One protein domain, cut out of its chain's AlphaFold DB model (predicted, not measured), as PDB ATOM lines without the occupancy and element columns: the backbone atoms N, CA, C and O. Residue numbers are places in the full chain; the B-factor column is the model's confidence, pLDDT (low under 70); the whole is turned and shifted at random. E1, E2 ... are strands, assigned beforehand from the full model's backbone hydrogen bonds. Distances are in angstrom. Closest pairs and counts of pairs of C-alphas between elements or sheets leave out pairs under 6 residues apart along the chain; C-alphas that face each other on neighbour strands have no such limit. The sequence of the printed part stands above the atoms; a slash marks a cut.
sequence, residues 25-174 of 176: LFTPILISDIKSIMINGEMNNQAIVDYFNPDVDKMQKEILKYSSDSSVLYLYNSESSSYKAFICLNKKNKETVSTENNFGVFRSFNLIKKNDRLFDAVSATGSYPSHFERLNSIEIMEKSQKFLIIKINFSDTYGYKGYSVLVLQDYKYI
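What this domain is: This is residues 25 to 174 of the 176 residues of an uncharacterized protein of Chryseobacterium shigense (UniProt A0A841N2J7). Two strongly twisted antiparallel sheets make a flattened, nearly closed barrel: E1 to E5 form one wall, E8 to E11 the opposite wall, and E6 and E7 curl over from the second sheet to E5. At the other seam E1 comes beside E11, and at neither seam, E5 with E6 or E1 with E11, are the two strands neighbours in a sheet. The printed part has 150 residues and eleven named strands, E1 to E11 in chain order, with no named helix; the class is all strand. The sheets run E6 E7 E8 E9 E10 E11 and E1 E2 E3 E4 E5, each a meander, every strand the antiparallel neighbour of the one before. The whole is compact, with a radius of gyration of the C-alphas of 14.8 A and spans of 42 by 40 by 29 A.

How they stand to each other: In the larger sheet the edge strands are E6, residues 95 to 103, and E11, residues 161 to 169. Between them stand the inner strands E7, residues 106 to 113, E8, residues 118 to 123, E9, residues 134 to 143, and E10, residues 147 to 155. Within hydrogen-bond range are N 103 and O 106 of the hairpin E6 and E7, 2.8 A, N 110 and O 122 of E7 and E8, 2.8 A, N 119 and O 138 of E8 and E9, 2.9 A, N 139 and O 151 of E9 and E10, 2.8 A, and N 148 and O 168 of E10 and E11, 2.8 A. E6 bends by 72 degrees at residue 100 and E7 by 69 degrees at residue 109. The smaller sheet has E1, residues 29 to 39, E2, residues 42 to 51, E3, residues 61 to 67, E4, residues 72 to 77, and E5, residues 82 to 88. Its range pairs include N 30 and O 50, 2.8 A, N 62 and O 47, 2.7 A, N 74 and O 65, 2.8 A, and N 77 and O 82, 2.8 A. The closest C-alphas of E5 and E6 are those of Phe 86 and Ser 98, 5.7 A apart. Those of E1 and E11 are Ile 31 and Ser 164, 5.9 A. E4 and E10 are apart.

Where its parts are: E1 begins at C-alpha 29, (-19.083, 37.362, 32.467), bends by 70 degrees at residue 35 and is 25.9 A long from first to last C-alpha. E2 is 27.9 A, E9 24.7 A and E10 25.9 A long. E11 is 26.7 A long and ends at C-alpha 169, (3.431, 39.980, 32.812).

The domain as a whole: The C-alphas farthest apart, those of Ser 130 and Ile 174, are 42.9 A apart. The printed part has no cut, and no link is long. Mean pLDDT of the printed part is 89.6, under 70 at residues 25 to 26 and 128 to 131.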
ATOM      1  N   LEU A  25     -29.431  38.533  33.080       57.03
ATOM      2  CA  LEU A  25     -29.542  37.093  33.356       57.03
ATOM      3  C   LEU A  25     -28.781  36.224  32.353       57.03
ATOM      4  O   LEU A  25     -28.380  35.116  32.693       57.03
ATOM      5  N   PHE A  26     -28.631  36.697  31.115       64.38
ATOM      6  CA  PHE A  26     -28.056  35.917  30.022       64.38
ATOM      7  C   PHE A  26     -26.735  36.489  29.511       64.38
ATOM      8  O   PHE A  26     -26.139  35.912  28.600       64.38
ATOM      9  N   THR A  27     -26.268  37.609  30.067       75.81
ATOM     10  CA  THR A  27     -25.008  38.211  29.637       75.81
ATOM     11  C   THR A  27     -23.843  37.487  30.315       75.81
ATOM     12  O   THR A  27     -23.725  37.544  31.540       75.81
ATOM     13  N   PRO A  28     -22.963  36.805  29.559       81.62
ATOM     14  CA  PRO A  28     -21.852  36.078  30.155       81.62
ATOM     15  C   PRO A  28     -20.856  37.046  30.797       81.62
ATOM     16  O   PRO A  28     -20.661  38.158  30.312       81.62
ATOM     17  N   ILE A  29     -20.189  36.612  31.861       86.88
ATOM     18  CA  ILE A  29     -19.083  37.362  32.467       86.88
ATOM     19  C   ILE A  29     -17.831  37.115  31.621       86.88
ATOM     20  O   ILE A  29     -17.393  35.973  31.473       86.88
ATOM     21  N   LEU A  30     -17.260  38.179  31.062       87.81
ATOM     22  CA  LEU A  30     -15.993  38.159  30.347       87.81
ATOM     23  C   LEU A  30     -14.855  38.488  31.314       87.81
ATOM     24  O   LEU A  30     -14.821  39.561  31.915       87.81
ATOM     25  N   ILE A  31     -13.894  37.572  31.409       89.00
ATOM     26  CA  ILE A  31     -12.635  37.776  32.121       89.00
ATOM     27  C   ILE A  31     -11.502  37.496  31.138       89.00
ATOM     28  O   ILE A  31     -11.274  36.345  30.768       89.00
ATOM     29  N   SER A  32     -10.820  38.543  30.682       88.69
ATOM     30  CA  SER A  32      -9.765  38.427  29.663       88.69
ATOM     31  C   SER A  32      -8.709  39.507  29.827       88.69
ATOM     32  O   SER A  32      -9.026  40.620  30.249       88.69
ATOM     33  N   ASP A  33      -7.464  39.189  29.493       86.00
ATOM     34  CA  ASP A  33      -6.404  40.174  29.321       86.00
ATOM     35  C   ASP A  33      -6.539  40.892  27.971       86.00
ATOM     36  O   ASP A  33      -6.973  40.320  26.970       86.00
ATOM     37  N   ILE A  34      -6.188  42.177  27.952       87.31
ATOM     38  CA  ILE A  34      -6.147  42.998  26.739       87.31
ATOM     39  C   ILE A  34      -4.815  43.751  26.654       87.31
ATOM     40  O   ILE A  34      -3.869  43.485  27.397       87.31
ATOM     41  N   LYS A  35      -4.720  44.697  25.714       88.75
ATOM     42  CA  LYS A  35      -3.500  45.469  25.472       88.75
ATOM     43  C   LYS A  35      -3.011  46.159  26.751       88.75
ATOM     44  O   LYS A  35      -3.768  46.849  27.427       88.75
ATOM     45  N   SER A  36      -1.720  46.006  27.034       91.19
ATOM     46  CA  SER A  36      -1.054  46.658  28.155       91.19
ATOM     47  C   SER A  36      -1.084  48.185  28.046       91.19
ATOM     48  O   SER A  36      -1.148  48.755  26.951       91.19
ATOM     49  N   ILE A  37      -1.034  48.858  29.196       93.62
ATOM     50  CA  ILE A  37      -1.133  50.321  29.289       93.62
ATOM     51  C   ILE A  37      -0.033  50.913  30.172       93.62
ATOM     52  O   ILE A  37       0.533  50.222  31.015       93.62
ATOM     53  N   MET A  38       0.244  52.207  30.010       92.94
ATOM     54  CA  MET A  38       1.186  52.953  30.850       92.94
ATOM     55  C   MET A  38       0.444  53.703  31.959       92.94
ATOM     56  O   MET A  38      -0.464  54.480  31.671       92.94
ATOM     57  N   ILE A  39       0.864  53.516  33.209       91.31
ATOM     58  CA  ILE A  39       0.393  54.271  34.379       91.31
ATOM     59  C   ILE A  39       1.625  54.689  35.176       91.31
ATOM     60  O   ILE A  39       2.466  53.853  35.493       91.31
ATOM     61  N   ASN A  40       1.743  55.981  35.495       86.44
ATOM     62  CA  ASN A  40       2.860  56.540  36.269       86.44
ATOM     63  C   ASN A  40       4.260  56.153  35.736       86.44
ATOM     64  O   ASN A  40       5.185  55.945  36.512       86.44
ATOM     65  N   GLY A  41       4.414  56.048  34.410       86.62
ATOM     66  CA  GLY A  41       5.690  55.701  33.768       86.62
ATOM     67  C   GLY A  41       6.018  54.204  33.737       86.62
ATOM     68  O   GLY A  41       7.060  53.834  33.206       86.62
ATOM     69  N   GLU A  42       5.139  53.343  34.248       88.50
ATOM     70  CA  GLU A  42       5.306  51.890  34.229       88.50
ATOM     71  C   GLU A  42       4.251  51.230  33.333       88.50
ATOM     72  O   GLU A  42       3.091  51.653  33.296       88.50
ATOM     73  N   MET A  43       4.637  50.163  32.630       93.19
ATOM     74  CA  MET A  43       3.700  49.352  31.851       93.19
ATOM     75  C   MET A  43       2.979  48.352  32.764       93.19
ATOM     76  O   MET A  43       3.585  47.749  33.650       93.19
ATOM     77  N   ASN A  44       1.674  48.202  32.560       94.88
ATOM     78  CA  ASN A  44       0.778  47.419  33.403       94.88
ATOM     79  C   ASN A  44      -0.125  46.524  32.555       94.88
ATOM     80  O   ASN A  44      -0.432  46.833  31.400       94.88
ATOM     81  N   ASN A  45      -0.570  45.417  33.151       95.81
ATOM     82  CA  ASN A  45      -1.535  44.526  32.521       95.81
ATOM     83  C   ASN A  45      -2.923  45.152  32.638       95.81
ATOM     84  O   ASN A  45      -3.274  45.703  33.684       95.81
ATOM     85  N   GLN A  46      -3.711  45.038  31.577       94.75
ATOM     86  CA  GLN A  46      -5.103  45.452  31.580       94.75
ATOM     87  C   GLN A  46      -5.977  44.213  31.418       94.75
ATOM     88  O   GLN A  46      -5.686  43.354  30.587       94.75
ATOM     89  N   ALA A  47      -7.032  44.117  32.220       94.38
ATOM     90  CA  ALA A  47      -7.984  43.019  32.169       94.38
ATOM     91  C   ALA A  47      -9.409  43.564  32.092       94.38
ATOM     92  O   ALA A  47      -9.730  44.566  32.722       94.38
ATOM     93  N   ILE A  48     -10.275  42.899  31.343       94.25
ATOM     94  CA  ILE A  48     -11.721  43.104  31.422       94.25
ATOM     95  C   ILE A  48     -12.257  42.061  32.381       94.25
ATOM     96  O   ILE A  48     -11.915  40.890  32.243       94.25
ATOM     97  N   VAL A  49     -13.061  42.498  33.344       92.69
ATOM     98  CA  VAL A  49     -13.745  41.640  34.316       92.69
ATOM     99  C   VAL A  49     -15.176  42.150  34.421       92.69
ATOM    100  O   VAL A  49     -15.584  42.739  35.414       92.69
ATOM    101  N   ASP A  50     -15.927  42.024  33.339       91.81
ATOM    102  CA  ASP A  50     -17.232  42.668  33.209       91.81
ATOM    103  C   ASP A  50     -18.224  41.751  32.504       91.81
ATOM    104  O   ASP A  50     -17.851  40.716  31.951       91.81
ATOM    105  N   TYR A  51     -19.499  42.113  32.507       89.25
ATOM    106  CA  TYR A  51     -20.448  41.481  31.609       89.25
ATOM    107  C   TYR A  51     -20.033  41.745  30.167       89.25
ATOM    108  O   TYR A  51     -19.697  42.868  29.786       89.25
ATOM    109  N   PHE A  52     -20.096  40.701  29.351       87.94
ATOM    110  CA  PHE A  52     -19.779  40.789  27.943       87.94
ATOM    111  C   PHE A  52     -20.627  41.866  27.261       87.94
ATOM    112  O   PHE A  52     -21.858  41.811  27.241       87.94
ATOM    113  N   ASN A  53     -19.941  42.816  26.640       88.50
ATOM    114  CA  ASN A  53     -20.530  43.814  25.768       88.50
ATOM    115  C   ASN A  53     -19.920  43.663  24.365       88.50
ATOM    116  O   ASN A  53     -18.705  43.538  24.245       88.50
ATOM    117  N   PRO A  54     -20.702  43.703  23.277       87.06
ATOM    118  CA  PRO A  54     -20.123  43.763  21.934       87.06
ATOM    119  C   PRO A  54     -19.196  44.974  21.729       87.06
ATOM    120  O   PRO A  54     -18.291  44.929  20.899       87.06
ATOM    121  N   ASP A  55     -19.420  46.050  22.484       89.38
ATOM    122  CA  ASP A  55     -18.599  47.255  22.493       89.38
ATOM    123  C   ASP A  55     -17.611  47.214  23.670       89.38
ATOM    124  O   ASP A  55     -17.948  47.537  24.812       89.38
ATOM    125  N   VAL A  56     -16.380  46.784  23.382       85.69
ATOM    126  CA  VAL A  56     -15.302  46.580  24.366       85.69
ATOM    127  C   VAL A  56     -14.948  47.857  25.131       85.69
ATOM    128  O   VAL A  56     -14.549  47.791  26.294       85.69
ATOM    129  N   ASP A  57     -15.125  49.031  24.525       88.06
ATOM    130  CA  ASP A  57     -14.797  50.304  25.170       88.06
ATOM    131  C   ASP A  57     -15.803  50.722  26.239       88.06
ATOM    132  O   ASP A  57     -15.489  51.566  27.079       88.06
ATOM    133  N   LYS A  58     -16.980  50.090  26.258       89.38
ATOM    134  CA  LYS A  58     -17.974  50.259  27.322       89.38
ATOM    135  C   LYS A  58     -17.773  49.309  28.497       89.38
ATOM    136  O   LYS A  58     -18.476  49.465  29.491       89.38
ATOM    137  N   MET A  59     -16.866  48.337  28.392       91.31
ATOM    138  CA  MET A  59     -16.579  47.412  29.488       91.31
ATOM    139  C   MET A  59     -15.591  48.016  30.481       91.31
ATOM    140  O   MET A  59     -14.638  48.704  30.101       91.31
ATOM    141  N   GLN A  60     -15.800  47.727  31.764       90.62
ATOM    142  CA  GLN A  60     -14.887  48.133  32.823       90.62
ATOM    143  C   GLN A  60     -13.533  47.423  32.657       90.62
ATOM    144  O   GLN A  60     -13.443  46.194  32.615       90.62
ATOM    145  N   LYS A  61     -12.467  48.226  32.574       92.00
ATOM    146  CA  LYS A  61     -11.082  47.766  32.439       92.00
ATOM    147  C   LYS A  61     -10.381  47.894  33.790       92.00
ATOM    148  O   LYS A  61     -10.232  48.992  34.317       92.00
ATOM    149  N   GLU A  62      -9.933  46.771  34.323       94.62
ATOM    150  CA  GLU A  62      -9.120  46.662  35.527       94.62
ATOM    151  C   GLU A  62      -7.633  46.759  35.177       94.62
ATOM    152  O   GLU A  62      -7.192  46.294  34.122       94.62
ATOM    153  N   ILE A  63      -6.843  47.346  36.076       95.56
ATOM    154  CA  ILE A  63      -5.401  47.524  35.880       95.56
ATOM    155  C   ILE A  63      -4.656  46.740  36.956       95.56
ATOM    156  O   ILE A  63      -4.861  46.930  38.158       95.56
ATOM    157  N   LEU A  64      -3.766  45.863  36.501       96.25
ATOM    158  CA  LEU A  64      -3.047  44.904  37.325       96.25
ATOM    159  C   LEU A  64      -1.537  45.053  37.136       96.25
ATOM    160  O   LEU A  64      -1.009  44.959  36.024       96.25
ATOM    161  N   LYS A  65      -0.823  45.190  38.254       95.69
ATOM    162  CA  LYS A  65       0.642  45.206  38.283       95.69
ATOM    163  C   LYS A  65       1.148  43.947  38.964       95.69
ATOM    164  O   LYS A  65       0.974  43.783  40.170       95.69
ATOM    165  N   TYR A  66       1.788  43.059  38.211       95.25
ATOM    166  CA  TYR A  66       2.511  41.934  38.793       95.25
ATOM    167  C   TYR A  66       3.965  42.337  39.049       95.25
ATOM    168  O   TYR A  66       4.634  42.822  38.142       95.25
ATOM    169  N   SER A  67       4.448  42.131  40.276       94.56
ATOM    170  CA  SER A  67       5.866  42.249  40.618       94.56
ATOM    171  C   SER A  67       6.369  40.932  41.189       94.56
ATOM    172  O   SER A  67       5.933  40.478  42.252       94.56
ATOM    173  N   SER A  68       7.321  40.321  40.496       93.19
ATOM    174  CA  SER A  68       7.977  39.101  40.964       93.19
ATOM    175  C   SER A  68       8.972  39.346  42.108       93.19
ATOM    176  O   SER A  68       9.141  38.445  42.928       93.19
ATOM    177  N   ASP A  69       9.541  40.559  42.242       92.38
ATOM    178  CA  ASP A  69      10.491  40.891  43.327       92.38
ATOM    179  C   ASP A  69       9.778  40.919  44.672       92.38
ATOM    180  O   ASP A  69      10.197  40.269  45.627       92.38
ATOM    181  N   SER A  70       8.653  41.640  44.739       92.31
ATOM    182  CA  SER A  70       7.819  41.643  45.939       92.31
ATOM    183  C   SER A  70       6.953  40.386  46.037       92.31
ATOM    184  O   SER A  70       6.436  40.086  47.112       92.31
ATOM    185  N   SER A  71       6.824  39.618  44.947       92.88
ATOM    186  CA  SER A  71       5.913  38.477  44.835       92.88
ATOM    187  C   SER A  71       4.464  38.867  45.162       92.88
ATOM    188  O   SER A  71       3.753  38.153  45.876       92.88
ATOM    189  N   VAL A  72       4.029  40.010  44.625       94.75
ATOM    190  CA  VAL A  72       2.689  40.575  44.827       94.75
ATOM    191  C   VAL A  72       2.047  40.907  43.482       94.75
ATOM    192  O   VAL A  72       2.683  41.463  42.585       94.75
ATOM    193  N   LEU A  73       0.763  40.579  43.359       96.25
ATOM    194  CA  LEU A  73      -0.133  41.163  42.370       96.25
ATOM    195  C   LEU A  73      -0.846  42.349  43.013       96.25
ATOM    196  O   LEU A  73      -1.505  42.191  44.043       96.25
ATOM    197  N   TYR A  74      -0.718  43.520  42.407       96.06
ATOM    198  CA  TYR A  74      -1.398  44.733  42.830       96.06
ATOM    199  C   TYR A  74      -2.578  45.026  41.913       96.06
ATOM    200  O   TYR A  74      -2.496  44.830  40.699       96.06
ATOM    201  N   LEU A  75      -3.642  45.547  42.512       95.31
ATOM    202  CA  LEU A  75      -4.796  46.102  41.825       95.31
ATOM    203  C   LEU A  75      -4.740  47.623  41.937       95.31
ATOM    204  O   LEU A  75      -4.532  48.160  43.030       95.31
ATOM    205  N   TYR A  76      -4.886  48.316  40.816       94.31
ATOM    206  CA  TYR A  76      -4.933  49.771  40.807       94.31
ATOM    207  C   TYR A  76      -6.336  50.261  41.164       94.31
ATOM    208  O   TYR A  76      -7.315  49.850  40.548       94.31
ATOM    209  N   ASN A  77      -6.433  51.170  42.130       89.88
ATOM    210  CA  ASN A  77      -7.654  51.908  42.406       89.88
ATOM    211  C   ASN A  77      -7.575  53.268  41.703       89.88
ATOM    212  O   ASN A  77      -6.753  54.111  42.064       89.88
ATOM    213  N   SER A  78      -8.441  53.480  40.711       84.81
ATOM    214  CA  SER A  78      -8.505  54.727  39.949       84.81
ATOM    215  C   SER A  78      -8.981  55.920  40.780       84.81
ATOM    216  O   SER A  78      -8.528  57.032  40.539       84.81
ATOM    217  N   GLU A  79      -9.850  55.707  41.772       86.50
ATOM    218  CA  GLU A  79     -10.381  56.786  42.618       86.50
ATOM    219  C   GLU A  79      -9.285  57.381  43.503       86.50
ATOM    220  O   GLU A  79      -9.131  58.597  43.585       86.50
ATOM    221  N   SER A  80      -8.477  56.520  44.126       87.94
ATOM    222  CA  SER A  80      -7.347  56.937  44.961       87.94
ATOM    223  C   SER A  80      -6.036  57.079  44.187       87.94
ATOM    224  O   SER A  80      -5.010  57.407  44.784       87.94
ATOM    225  N   SER A  81      -6.047  56.805  42.877       88.56
ATOM    226  CA  SER A  81      -4.870  56.785  42.000       88.56
ATOM    227  C   SER A  81      -3.691  55.978  42.563       88.56
ATOM    228  O   SER A  81      -2.528  56.357  42.411       88.56
ATOM    229  N   SER A  82      -3.974  54.861  43.237       91.69
ATOM    230  CA  SER A  82      -2.975  54.113  44.004       91.69
ATOM    231  C   SER A  82      -3.101  52.603  43.840       91.69
ATOM    232  O   SER A  82      -4.175  52.060  43.591       91.69
ATOM    233  N   TYR A  83      -1.973  51.907  43.984       93.38
ATOM    234  CA  TYR A  83      -1.933  50.450  43.958       93.38
ATOM    235  C   TYR A  83      -2.203  49.875  45.344       93.38
ATOM    236  O   TYR A  83      -1.532  50.215  46.321       93.38
ATOM    237  N   LYS A  84      -3.139  48.933  45.407       93.69
ATOM    238  CA  LYS A  84      -3.425  48.116  46.582       93.69
ATOM    239  C   LYS A  84      -2.896  46.705  46.356       93.69
ATOM    240  O   LYS A  84      -3.049  46.143  45.273       93.69
ATOM    241  N   ALA A  85      -2.295  46.105  47.380       93.25
ATOM    242  CA  ALA A  85      -1.924  44.695  47.326       93.25
ATOM    243  C   ALA A  85      -3.187  43.822  47.199       93.25
ATOM    244  O   ALA A  85      -4.086  43.874  48.045       93.25
ATOM    245  N   PHE A  86      -3.259  43.033  46.128       95.06
ATOM    246  CA  PHE A  86      -4.412  42.192  45.822       95.06
ATOM    247  C   PHE A  86      -4.133  40.727  46.166       95.06
ATOM    248  O   PHE A  86      -4.848  40.140  46.976       95.06
ATOM    249  N   ILE A  87      -3.038  40.165  45.643       94.56
ATOM    250  CA  ILE A  87      -2.583  38.806  45.970       94.56
ATOM    251  C   ILE A  87      -1.131  38.859  46.435       94.56
ATOM    252  O   ILE A  87      -0.238  39.186  45.657       94.56
ATOM    253  N   CYS A  88      -0.879  38.484  47.690       92.44
ATOM    254  CA  CYS A  88       0.473  38.329  48.228       92.44
ATOM    255  C   CYS A  88       0.881  36.852  48.189       92.44
ATOM    256  O   CYS A  88       0.372  36.037  48.962       92.44
ATOM    257  N   LEU A  89       1.813  36.498  47.303       88.50
ATOM    258  CA  LEU A  89       2.166  35.101  47.028       88.50
ATOM    259  C   LEU A  89       3.052  34.499  48.134       88.50
ATOM    260  O   LEU A  89       3.020  33.293  48.369       88.50
ATOM    261  N   ASN A  90       3.798  35.339  48.852       87.06
ATOM    262  CA  ASN A  90       4.745  34.964  49.910       87.06
ATOM    263  C   ASN A  90       4.159  34.957  51.339       87.06
ATOM    264  O   ASN A  90       4.879  34.629  52.281       87.06
ATOM    265  N   LYS A  91       2.876  35.301  51.527       83.19
ATOM    266  CA  LYS A  91       2.223  35.256  52.848       83.19
ATOM    267  C   LYS A  91       2.048  33.826  53.366       83.19
ATOM    268  O   LYS A  91       2.091  32.870  52.592       83.19
ATOM    269  N   LYS A  92       1.831  33.668  54.675       82.00
ATOM    270  CA  LYS A  92       1.609  32.347  55.279       82.00
ATOM    271  C   LYS A  92       0.243  31.782  54.875       82.00
ATOM    272  O   LYS A  92      -0.673  32.508  54.497       82.00
ATOM    273  N   ASN A  93       0.112  30.462  54.961       84.19
ATOM    274  CA  ASN A  93      -1.156  29.785  54.704       84.19
ATOM    275  C   ASN A  93      -2.184  30.113  55.796       84.19
ATOM    276  O   ASN A  93      -1.831  30.244  56.966       84.19
ATOM    277  N   LYS A  94      -3.460  30.162  55.398       80.88
ATOM    278  CA  LYS A  94      -4.635  30.488  56.226       80.88
ATOM    279  C   LYS A  94      -4.639  31.922  56.768       80.88
ATOM    280  O   LYS A  94      -5.113  32.162  57.872       80.88
ATOM    281  N   GLU A  95      -4.147  32.868  55.974       88.00
ATOM    282  CA  GLU A  95      -4.117  34.296  56.303       88.00
ATOM    283  C   GLU A  95      -5.007  35.095  55.339       88.00
ATOM    284  O   GLU A  95      -5.035  34.819  54.134       88.00
ATOM    285  N   THR A  96      -5.717  36.105  55.845       86.88
ATOM    286  CA  THR A  96      -6.378  37.104  54.995       86.88
ATOM    287  C   THR A  96      -5.311  37.948  54.302       86.88
ATOM    288  O   THR A  96      -4.510  38.626  54.950       86.88
ATOM    289  N   VAL A  97      -5.273  37.898  52.971       91.06
ATOM    290  CA  VAL A  97      -4.237  38.581  52.181       91.06
ATOM    291  C   VAL A  97      -4.694  39.928  51.646       91.06
ATOM    292  O   VAL A  97      -3.856  40.797  51.433       91.06
ATOM    293  N   SER A  98      -6.002  40.110  51.467       90.88
ATOM    294  CA  SER A  98      -6.587  41.371  51.025       90.88
ATOM    295  C   SER A  98      -8.061  41.444  51.430       90.88
ATOM    296  O   SER A  98      -8.761  40.430  51.387       90.88
ATOM    297  N   THR A  99      -8.529  42.623  51.834       91.69
ATOM    298  CA  THR A  99      -9.886  42.857  52.360       91.69
ATOM    299  C   THR A  99     -10.644  43.876  51.528       91.69
ATOM    300  O   THR A  99     -10.011  44.749  50.949       91.69
ATOM    301  N   GLU A 100     -11.976  43.809  51.497       87.12
ATOM    302  CA  GLU A 100     -12.843  44.811  50.848       87.12
ATOM    303  C   GLU A 100     -12.444  45.075  49.388       87.12
ATOM    304  O   GLU A 100     -12.211  46.205  48.956       87.12
ATOM    305  N   ASN A 101     -12.264  44.000  48.624       90.75
ATOM    306  CA  ASN A 101     -11.891  44.096  47.223       90.75
ATOM    307  C   ASN A 101     -13.116  44.247  46.333       90.75
ATOM    308  O   ASN A 101     -14.137  43.592  46.537       90.75
ATOM    309  N   ASN A 102     -12.941  45.073  45.308       90.50
ATOM    310  CA  ASN A 102     -13.777  45.126  44.124       90.50
ATOM    311  C   ASN A 102     -12.872  44.803  42.940       90.50
ATOM    312  O   ASN A 102     -11.761  45.320  42.875       90.50
ATOM    313  N   PHE A 103     -13.327  43.943  42.042       91.94
ATOM    314  CA  PHE A 103     -12.588  43.563  40.849       91.94
ATOM    315  C   PHE A 103     -13.593  43.327  39.729       91.94
ATOM    316  O   PHE A 103     -14.229  42.271  39.667       91.94
ATOM    317  N   GLY A 104     -13.795  44.350  38.899       90.94
ATOM    318  CA  GLY A 104     -14.806  44.325  37.860       90.94
ATOM    319  C   GLY A 104     -16.221  44.166  38.412       90.94
ATOM    320  O   GLY A 104     -16.635  44.897  39.314       90.94
ATOM    321  N   VAL A 105     -16.966  43.184  37.906       90.38
ATOM    322  CA  VAL A 105     -18.308  42.823  38.407       90.38
ATOM    323  C   VAL A 105     -18.298  42.179  39.797       90.38
ATOM    324  O   VAL A 105     -19.314  42.212  40.484       90.38
ATOM    325  N   PHE A 106     -17.161  41.660  40.273       91.62
ATOM    326  CA  PHE A 106     -17.073  41.081  41.614       91.62
ATOM    327  C   PHE A 106     -16.887  42.176  42.659       91.62
ATOM    328  O   PHE A 106     -15.916  42.937  42.619       91.62
ATOM    329  N   ARG A 107     -17.799  42.252  43.629       89.00
ATOM    330  CA  ARG A 107     -17.812  43.315  44.641       89.00
ATOM    331  C   ARG A 107     -17.689  42.764  46.057       89.00
ATOM    332  O   ARG A 107     -18.171  41.673  46.356       89.00
ATOM    333  N   SER A 108     -17.061  43.556  46.923       89.06
ATOM    334  CA  SER A 108     -17.033  43.383  48.380       89.06
ATOM    335  C   SER A 108     -16.614  41.985  48.857       89.06
ATOM    336  O   SER A 108     -17.325  41.341  49.630       89.06
ATOM    337  N   PHE A 109     -15.432  41.526  48.445       92.19
ATOM    338  CA  PHE A 109     -14.880  40.242  48.887       92.19
ATOM    339  C   PHE A 109     -13.508  40.376  49.561       92.19
ATOM    340  O   PHE A 109     -12.702  41.256  49.257       92.19
ATOM    341  N   ASN A 110     -13.224  39.451  50.471       94.00
ATOM    342  CA  ASN A 110     -11.919  39.244  51.079       94.00
ATOM    343  C   ASN A 110     -11.256  38.025  50.436       94.00
ATOM    344  O   ASN A 110     -11.924  37.037  50.135       94.00
ATOM    345  N   LEU A 111      -9.936  38.074  50.281       95.31
ATOM    346  CA  LEU A 111      -9.133  36.940  49.837       95.31
ATOM    347  C   LEU A 111      -8.411  36.314  51.024       95.31
ATOM    348  O   LEU A 111      -7.696  36.992  51.767       95.31
ATOM    349  N   ILE A 112      -8.565  35.003  51.171       94.69
ATOM    350  CA  ILE A 112      -7.923  34.199  52.208       94.69
ATOM    351  C   ILE A 112      -6.998  33.200  51.524       94.69
ATOM    352  O   ILE A 112      -7.453  32.315  50.798       94.69
ATOM    353  N   LYS A 113      -5.691  33.295  51.783       94.88
ATOM    354  CA  LYS A 113      -4.728  32.312  51.276       94.88
ATOM    355  C   LYS A 113      -4.975  30.983  51.978       94.88
ATOM    356  O   LYS A 113      -4.861  30.905  53.197       94.88
ATOM    357  N   LYS A 114      -5.294  29.922  51.242       94.25
ATOM    358  CA  LYS A 114      -5.431  28.568  51.805       94.25
ATOM    359  C   LYS A 114      -4.124  27.799  51.739       94.25
ATOM    360  O   LYS A 114      -3.750  27.153  52.716       94.25
ATOM    361  N   ASN A 115      -3.436  27.899  50.609       92.75
ATOM    362  CA  ASN A 115      -2.114  27.331  50.378       92.75
ATOM    363  C   ASN A 115      -1.343  28.204  49.369       92.75
ATOM    364  O   ASN A 115      -1.829  29.257  48.964       92.75
ATOM    365  N   ASP A 116      -0.155  27.776  48.946       90.25
ATOM    366  CA  ASP A 116       0.703  28.551  48.035       90.25
ATOM    367  C   ASP A 116       0.125  28.788  46.639       90.25
ATOM    368  O   ASP A 116       0.601  29.671  45.925       90.25
ATOM    369  N   ARG A 117      -0.901  28.028  46.252       93.69
ATOM    370  CA  ARG A 117      -1.555  28.135  44.948       93.69
ATOM    371  C   ARG A 117      -3.015  28.545  45.022       93.69
ATOM    372  O   ARG A 117      -3.546  28.923  43.996       93.69
ATOM    373  N   LEU A 118      -3.672  28.494  46.176       95.94
ATOM    374  CA  LEU A 118      -5.116  28.710  46.272       95.94
ATOM    375  C   LEU A 118      -5.462  29.839  47.238       95.94
ATOM    376  O   LEU A 118      -5.074  29.821  48.412       95.94
ATOM    377  N   PHE A 119      -6.274  30.767  46.741       96.75
ATOM    378  CA  PHE A 119      -6.867  31.869  47.479       96.75
ATOM    379  C   PHE A 119      -8.386  31.752  47.398       96.75
ATOM    380  O   PHE A 119      -8.954  31.857  46.314       96.75
ATOM    381  N   ASP A 120      -9.044  31.551  48.535       96.06
ATOM    382  CA  ASP A 120     -10.504  31.544  48.595       96.06
ATOM    383  C   ASP A 120     -11.018  32.974  48.697       96.06
ATOM    384  O   ASP A 120     -10.464  33.792  49.439       96.06
ATOM    385  N   ALA A 121     -12.099  33.261  47.982       94.62
ATOM    386  CA  ALA A 121     -12.809  34.521  48.080       94.62
ATOM    387  C   ALA A 121     -14.057  34.342  48.951       94.62
ATOM    388  O   ALA A 121     -14.899  33.478  48.710       94.62
ATOM    389  N   VAL A 122     -14.178  35.171  49.982       92.06
ATOM    390  CA  VAL A 122     -15.330  35.182  50.891       92.06
ATOM    391  C   VAL A 122     -15.941  36.573  50.919       92.06
ATOM    392  O   VAL A 122     -15.221  37.558  50.770       92.06
ATOM    393  N   SER A 123     -17.251  36.678  51.140       88.88
ATOM    394  CA  SER A 123     -17.885  37.992  51.280       88.88
ATOM    395  C   SER A 123     -17.241  38.773  52.428       88.88
ATOM    396  O   SER A 123     -17.079  38.248  53.533       88.88
ATOM    397  N   ALA A 124     -16.902  40.037  52.173       85.06
ATOM    398  CA  ALA A 124     -16.369  40.938  53.188       85.06
ATOM    399  C   ALA A 124     -17.411  41.281  54.266       85.06
ATOM    400  O   ALA A 124     -17.048  41.563  55.404       85.06
ATOM    401  N   THR A 125     -18.701  41.208  53.930       81.25
ATOM    402  CA  THR A 125     -19.826  41.528  54.823       81.25
ATOM    403  C   THR A 125     -20.448  40.286  55.475       81.25
ATOM    404  O   THR A 125     -21.476  40.380  56.142       81.25
ATOM    405  N   GLY A 126     -19.855  39.101  55.281       72.50
ATOM    406  CA  GLY A 126     -20.322  37.825  55.838       72.50
ATOM    407  C   GLY A 126     -21.360  37.087  54.983       72.50
ATOM    408  O   GLY A 126     -21.479  35.869  55.090       72.50
ATOM    409  N   SER A 127     -22.055  37.776  54.075       73.62
ATOM    410  CA  SER A 127     -22.901  37.146  53.051       73.62
ATOM    411  C   SER A 127     -22.761  37.874  51.719       73.62
ATOM    412  O   SER A 127     -22.619  39.094  51.686       73.62
ATOM    413  N   TYR A 128     -22.726  37.138  50.608       69.75
ATOM    414  CA  TYR A 128     -22.831  37.769  49.291       69.75
ATOM    415  C   TYR A 128     -24.297  38.145  49.073       69.75
ATOM    416  O   TYR A 128     -25.151  37.259  49.202       69.75
ATOM    417  N   PRO A 129     -24.622  39.404  48.739       66.31
ATOM    418  CA  PRO A 129     -25.992  39.739  48.385       66.31
ATOM    419  C   PRO A 129     -26.450  38.887  47.193       66.31
ATOM    420  O   PRO A 129     -25.655  38.520  46.326       66.31
ATOM    421  N   SER A 130     -27.735  38.533  47.161       63.22
ATOM    422  CA  SER A 130     -28.303  37.587  46.184       63.22
ATOM    423  C   SER A 130     -28.170  38.024  44.721       63.22
ATOM    424  O   SER A 130     -28.305  37.194  43.831       63.22
ATOM    425  N   HIS A 131     -27.902  39.305  44.483       68.50
ATOM    426  CA  HIS A 131     -27.824  39.938  43.171       68.50
ATOM    427  C   HIS A 131     -26.391  40.268  42.730       68.50
ATOM    428  O   HIS A 131     -26.231  40.999  41.758       68.50
ATOM    429  N   PHE A 132     -25.366  39.768  43.430       75.50
ATOM    430  CA  PHE A 132     -23.975  39.922  43.002       75.50
ATOM    431  C   PHE A 132     -23.342  38.601  42.584       75.50
ATOM    432  O   PHE A 132     -23.531  37.553  43.212       75.50
ATOM    433  N   GLU A 133     -22.523  38.702  41.548       85.00
ATOM    434  CA  GLU A 133     -21.603  37.683  41.087       85.00
ATOM    435  C   GLU A 133     -20.595  37.367  42.183       85.00
ATOM    436  O   GLU A 133     -20.112  38.238  42.917       85.00
ATOM    437  N   ARG A 134     -20.252  36.088  42.288       89.06
ATOM    438  CA  ARG A 134     -19.384  35.591  43.346       89.06
ATOM    439  C   ARG A 134     -18.069  35.163  42.740       89.06
ATOM    440  O   ARG A 134     -18.005  34.193  41.987       89.06
ATOM    441  N   LEU A 135     -17.006  35.855  43.123       93.06
ATOM    442  CA  LEU A 135     -15.681  35.275  43.025       93.06
ATOM    443  C   LEU A 135     -15.605  34.146  44.059       93.06
ATOM    444  O   LEU A 135     -15.891  34.366  45.235       93.06
ATOM    445  N   ASN A 136     -15.245  32.942  43.620       94.50
ATOM    446  CA  ASN A 136     -15.143  31.773  44.493       94.50
ATOM    447  C   ASN A 136     -13.700  31.567  44.946       94.50
ATOM    448  O   ASN A 136     -13.427  31.413  46.136       94.50
ATOM    449  N   SER A 137     -12.763  31.580  43.999       96.62
ATOM    450  CA  SER A 137     -11.344  31.436  44.304       96.62
ATOM    451  C   SER A 137     -10.456  31.943  43.176       96.62
ATOM    452  O   SER A 137     -10.870  32.029  42.018       96.62
ATOM    453  N   ILE A 138      -9.208  32.239  43.521       97.44
ATOM    454  CA  ILE A 138      -8.126  32.477  42.573       97.44
ATOM    455  C   ILE A 138      -7.067  31.400  42.796       97.44
ATOM    456  O   ILE A 138      -6.596  31.194  43.916       97.44
ATOM    457  N   GLU A 139      -6.698  30.710  41.725       97.69
ATOM    458  CA  GLU A 139      -5.697  29.654  41.726       97.69
ATOM    459  C   GLU A 139      -4.471  30.080  40.908       97.69
ATOM    460  O   GLU A 139      -4.595  30.543  39.776       97.69
ATOM    461  N   ILE A 140      -3.275  29.925  41.467       97.00
ATOM    462  CA  ILE A 140      -2.010  30.165  40.777       97.00
ATOM    463  C   ILE A 140      -1.678  28.920  39.963       97.00
ATOM    464  O   ILE A 140      -1.307  27.883  40.519       97.00
ATOM    465  N   MET A 141      -1.801  29.043  38.644       97.00
ATOM    466  CA  MET A 141      -1.475  27.977  37.699       97.00
ATOM    467  C   MET A 141       0.029  27.919  37.461       97.00
ATOM    468  O   MET A 141       0.633  26.852  37.532       97.00
ATOM    469  N   GLU A 142       0.641  29.083  37.258       95.19
ATOM    470  CA  GLU A 142       2.076  29.211  37.047       95.19
ATOM    471  C   GLU A 142       2.596  30.518  37.643       95.19
ATOM    472  O   GLU A 142       1.914  31.545  37.637       95.19
ATOM    473  N   LYS A 143       3.827  30.478  38.157       93.75
ATOM    474  CA  LYS A 143       4.547  31.651  38.643       93.75
ATOM    475  C   LYS A 143       6.009  31.566  38.224       93.75
ATOM    476  O   LYS A 143       6.711  30.637  38.621       93.75
ATOM    477  N   SER A 144       6.478  32.577  37.506       93.00
ATOM    478  CA  SER A 144       7.877  32.764  37.122       93.00
ATOM    479  C   SER A 144       8.317  34.207  37.386       93.00
ATOM    480  O   SER A 144       7.536  35.026  37.857       93.00
ATOM    481  N   GLN A 145       9.571  34.542  37.075       92.12
ATOM    482  CA  GLN A 145      10.032  35.935  37.135       92.12
ATOM    483  C   GLN A 145       9.303  36.835  36.125       92.12
ATOM    484  O   GLN A 145       9.115  38.015  36.384       92.12
ATOM    485  N   LYS A 146       8.879  36.286  34.979       93.06
ATOM    486  CA  LYS A 146       8.289  37.066  33.879       93.06
ATOM    487  C   LYS A 146       6.769  37.065  33.884       93.06
ATOM    488  O   LYS A 146       6.170  38.053  33.481       93.06
ATOM    489  N   PHE A 147       6.166  35.955  34.296       94.81
ATOM    490  CA  PHE A 147       4.733  35.733  34.164       94.81
ATOM    491  C   PHE A 147       4.126  35.173  35.442       94.81
ATOM    492  O   PHE A 147       4.721  34.335  36.123       94.81
ATOM    493  N   LEU A 148       2.897  35.593  35.700       96.12
ATOM    494  CA  LEU A 148       1.987  35.004  36.662       96.12
ATOM    495  C   LEU A 148       0.721  34.593  35.911       96.12
ATOM    496  O   LEU A 148       0.044  35.438  35.332       96.12
ATOM    497  N   ILE A 149       0.398  33.303  35.925       96.12
ATOM    498  CA  ILE A 149      -0.827  32.777  35.320       96.12
ATOM    499  C   ILE A 149      -1.783  32.423  36.448       96.12
ATOM    500  O   ILE A 149      -1.475  31.572  37.290       96.12
ATOM    501  N   ILE A 150      -2.945  33.069  36.458       96.81
ATOM    502  CA  ILE A 150      -3.981  32.835  37.462       96.81
ATOM    503  C   ILE A 150      -5.259  32.329  36.812       96.81
ATOM    504  O   ILE A 150      -5.672  32.811  35.762       96.81
ATOM    505  N   LYS A 151      -5.906  31.374  37.469       96.88
ATOM    506  CA  LYS A 151      -7.250  30.914  37.154       96.88
ATOM    507  C   LYS A 151      -8.224  31.526  38.149       96.88
ATOM    508  O   LYS A 151      -8.076  31.362  39.357       96.88
ATOM    509  N   ILE A 152      -9.222  32.224  37.638       96.69
ATOM    510  CA  ILE A 152     -10.268  32.883  38.412       96.69
ATOM    511  C   ILE A 152     -11.506  32.004  38.325       96.69
ATOM    512  O   ILE A 152     -12.074  31.850  37.248       96.69
ATOM    513  N   ASN A 153     -11.905  31.408  39.445       96.38
ATOM    514  CA  ASN A 153     -13.121  30.612  39.547       96.38
ATOM    515  C   ASN A 153     -14.237  31.493  40.101       96.38
ATOM    516  O   ASN A 153     -14.085  32.106  41.160       96.38
ATOM    517  N   PHE A 154     -15.374  31.511  39.424       93.31
ATOM    518  CA  PHE A 154     -16.505  32.349  39.795       93.31
ATOM    519  C   PHE A 154     -17.820  31.591  39.661       93.31
ATOM    520  O   PHE A 154     -17.885  30.487  39.113       93.31
ATOM    521  N   SER A 155     -18.872  32.177  40.207       89.38
ATOM    522  CA  SER A 155     -20.238  31.775  39.932       89.38
ATOM    523  C   SER A 155     -21.125  32.992  39.781       89.38
ATOM    524  O   SER A 155     -20.935  33.987  40.483       89.38
ATOM    525  N   ASP A 156     -22.095  32.896  38.886       82.75
ATOM    526  CA  ASP A 156     -23.123  33.920  38.759       82.75
ATOM    527  C   ASP A 156     -24.113  33.877  39.939       82.75
ATOM    528  O   ASP A 156     -23.992  33.081  40.881       82.75
ATOM    529  N   THR A 157     -25.110  34.754  39.888       77.06
ATOM    530  CA  THR A 157     -26.172  34.865  40.895       77.06
ATOM    531  C   THR A 157     -27.054  33.613  40.995       77.06
ATOM    532  O   THR A 157     -27.673  33.389  42.037       77.06
ATOM    533  N   TYR A 158     -27.060  32.749  39.973       78.38
ATOM    534  CA  TYR A 158     -27.803  31.482  39.918       78.38
ATOM    535  C   TYR A 158     -26.964  30.272  40.339       78.38
ATOM    536  O   TYR A 158     -27.483  29.162  40.457       78.38
ATOM    537  N   GLY A 159     -25.675  30.478  40.611       76.81
ATOM    538  CA  GLY A 159     -24.753  29.428  41.021       76.81
ATOM    539  C   GLY A 159     -24.145  28.643  39.861       76.81
ATOM    540  O   GLY A 159     -23.474  27.637  40.123       76.81
ATOM    541  N   TYR A 160     -24.317  29.079  38.606       84.62
ATOM    542  CA  TYR A 160     -23.558  28.510  37.495       84.62
ATOM    543  C   TYR A 160     -22.085  28.821  37.696       84.62
ATOM    544  O   TYR A 160     -21.699  29.967  37.908       84.62
ATOM    545  N   LYS A 161     -21.257  27.778  37.654       90.69
ATOM    546  CA  LYS A 161     -19.820  27.882  37.902       90.69
ATOM    547  C   LYS A 161     -19.089  28.102  36.586       90.69
ATOM    548  O   LYS A 161     -19.275  27.340  35.643       90.69
ATOM    549  N   GLY A 162     -18.220  29.101  36.569       90.50
ATOM    550  CA  GLY A 162     -17.328  29.404  35.459       90.50
ATOM    551  C   GLY A 162     -15.887  29.538  35.931       90.50
ATOM    552  O   GLY A 162     -15.600  29.637  37.130       90.50
ATOM    553  N   TYR A 163     -14.968  29.535  34.973       94.19
ATOM    554  CA  TYR A 163     -13.598  29.942  35.229       94.19
ATOM    555  C   TYR A 163     -13.019  30.693  34.037       94.19
ATOM    556  O   TYR A 163     -13.465  30.540  32.899       94.19
ATOM    557  N   SER A 164     -11.985  31.477  34.304       93.69
ATOM    558  CA  SER A 164     -11.182  32.133  33.276       93.69
ATOM    559  C   SER A 164      -9.724  32.167  33.692       93.69
ATOM    560  O   SER A 164      -9.406  31.950  34.861       93.69
ATOM    561  N   VAL A 165      -8.835  32.405  32.737       94.62
ATOM    562  CA  VAL A 165      -7.393  32.455  32.972       94.62
ATOM    563  C   VAL A 165      -6.893  33.837  32.582       94.62
ATOM    564  O   VAL A 165      -7.215  34.313  31.500       94.62
ATOM    565  N   LEU A 166      -6.114  34.462  33.462       95.44
ATOM    566  CA  LEU A 166      -5.376  35.684  33.161       95.44
ATOM    567  C   LEU A 166      -3.885  35.374  33.137       95.44
ATOM    568  O   LEU A 166      -3.357  34.739  34.056       95.44
ATOM    569  N   VAL A 167      -3.213  35.868  32.101       94.88
ATOM    570  CA  VAL A 167      -1.757  35.846  31.982       94.88
ATOM    571  C   VAL A 167      -1.248  37.248  32.277       94.88
ATOM    572  O   VAL A 167      -1.558  38.203  31.575       94.88
ATOM    573  N   LEU A 168      -0.484  37.385  33.353       95.00
ATOM    574  CA  LEU A 168       0.013  38.666  33.835       95.00
ATOM    575  C   LEU A 168       1.519  38.715  33.658       95.00
ATOM    576  O   LEU A 168       2.226  37.803  34.084       95.00
ATOM    577  N   GLN A 169       2.013  39.793  33.067       95.00
ATOM    578  CA  GLN A 169       3.431  39.980  32.812       95.00
ATOM    579  C   GLN A 169       4.059  40.961  33.807       95.00
ATOM    580  O   GLN A 169       3.461  41.982  34.155       95.00
ATOM    581  N   ASP A 170       5.272  40.645  34.261       94.44
ATOM    582  CA  ASP A 170       6.155  41.571  34.973       94.44
ATOM    583  C   ASP A 170       7.004  42.323  33.936       94.44
ATOM    584  O   ASP A 170       7.965  41.790  33.366       94.44
ATOM    585  N   TYR A 171       6.605  43.562  33.652       90.44
ATOM    586  CA  TYR A 171       7.141  44.353  32.543       90.44
ATOM    587  C   TYR A 171       8.612  44.735  32.703       90.44
ATOM    588  O   TYR A 171       9.267  45.016  31.702       90.44
ATOM    589  N   LYS A 172       9.182  44.667  33.914       89.62
ATOM    590  CA  LYS A 172      10.604  44.985  34.126       89.62
ATOM    591  C   LYS A 172      11.559  44.012  33.414       89.62
ATOM    592  O   LYS A 172      12.733  44.325  33.239       89.62
ATOM    593  N   TYR A 173      11.076  42.828  33.020       84.31
ATOM    594  CA  TYR A 173      11.855  41.829  32.280       84.31
ATOM    595  C   TYR A 173      11.580  41.814  30.776       84.31
ATOM    596  O   TYR A 173      12.128  40.966  30.063       84.31
ATOM    597  N   ILE A 174      10.740  42.723  30.281       76.25
ATOM    598  CA  ILE A 174      10.588  42.933  28.846       76.25
ATOM    599  C   ILE A 174      11.692  43.893  28.424       76.25
ATOM    600  O   ILE A 174      11.745  45.033  28.874       76.25
TER     601      ILE A 174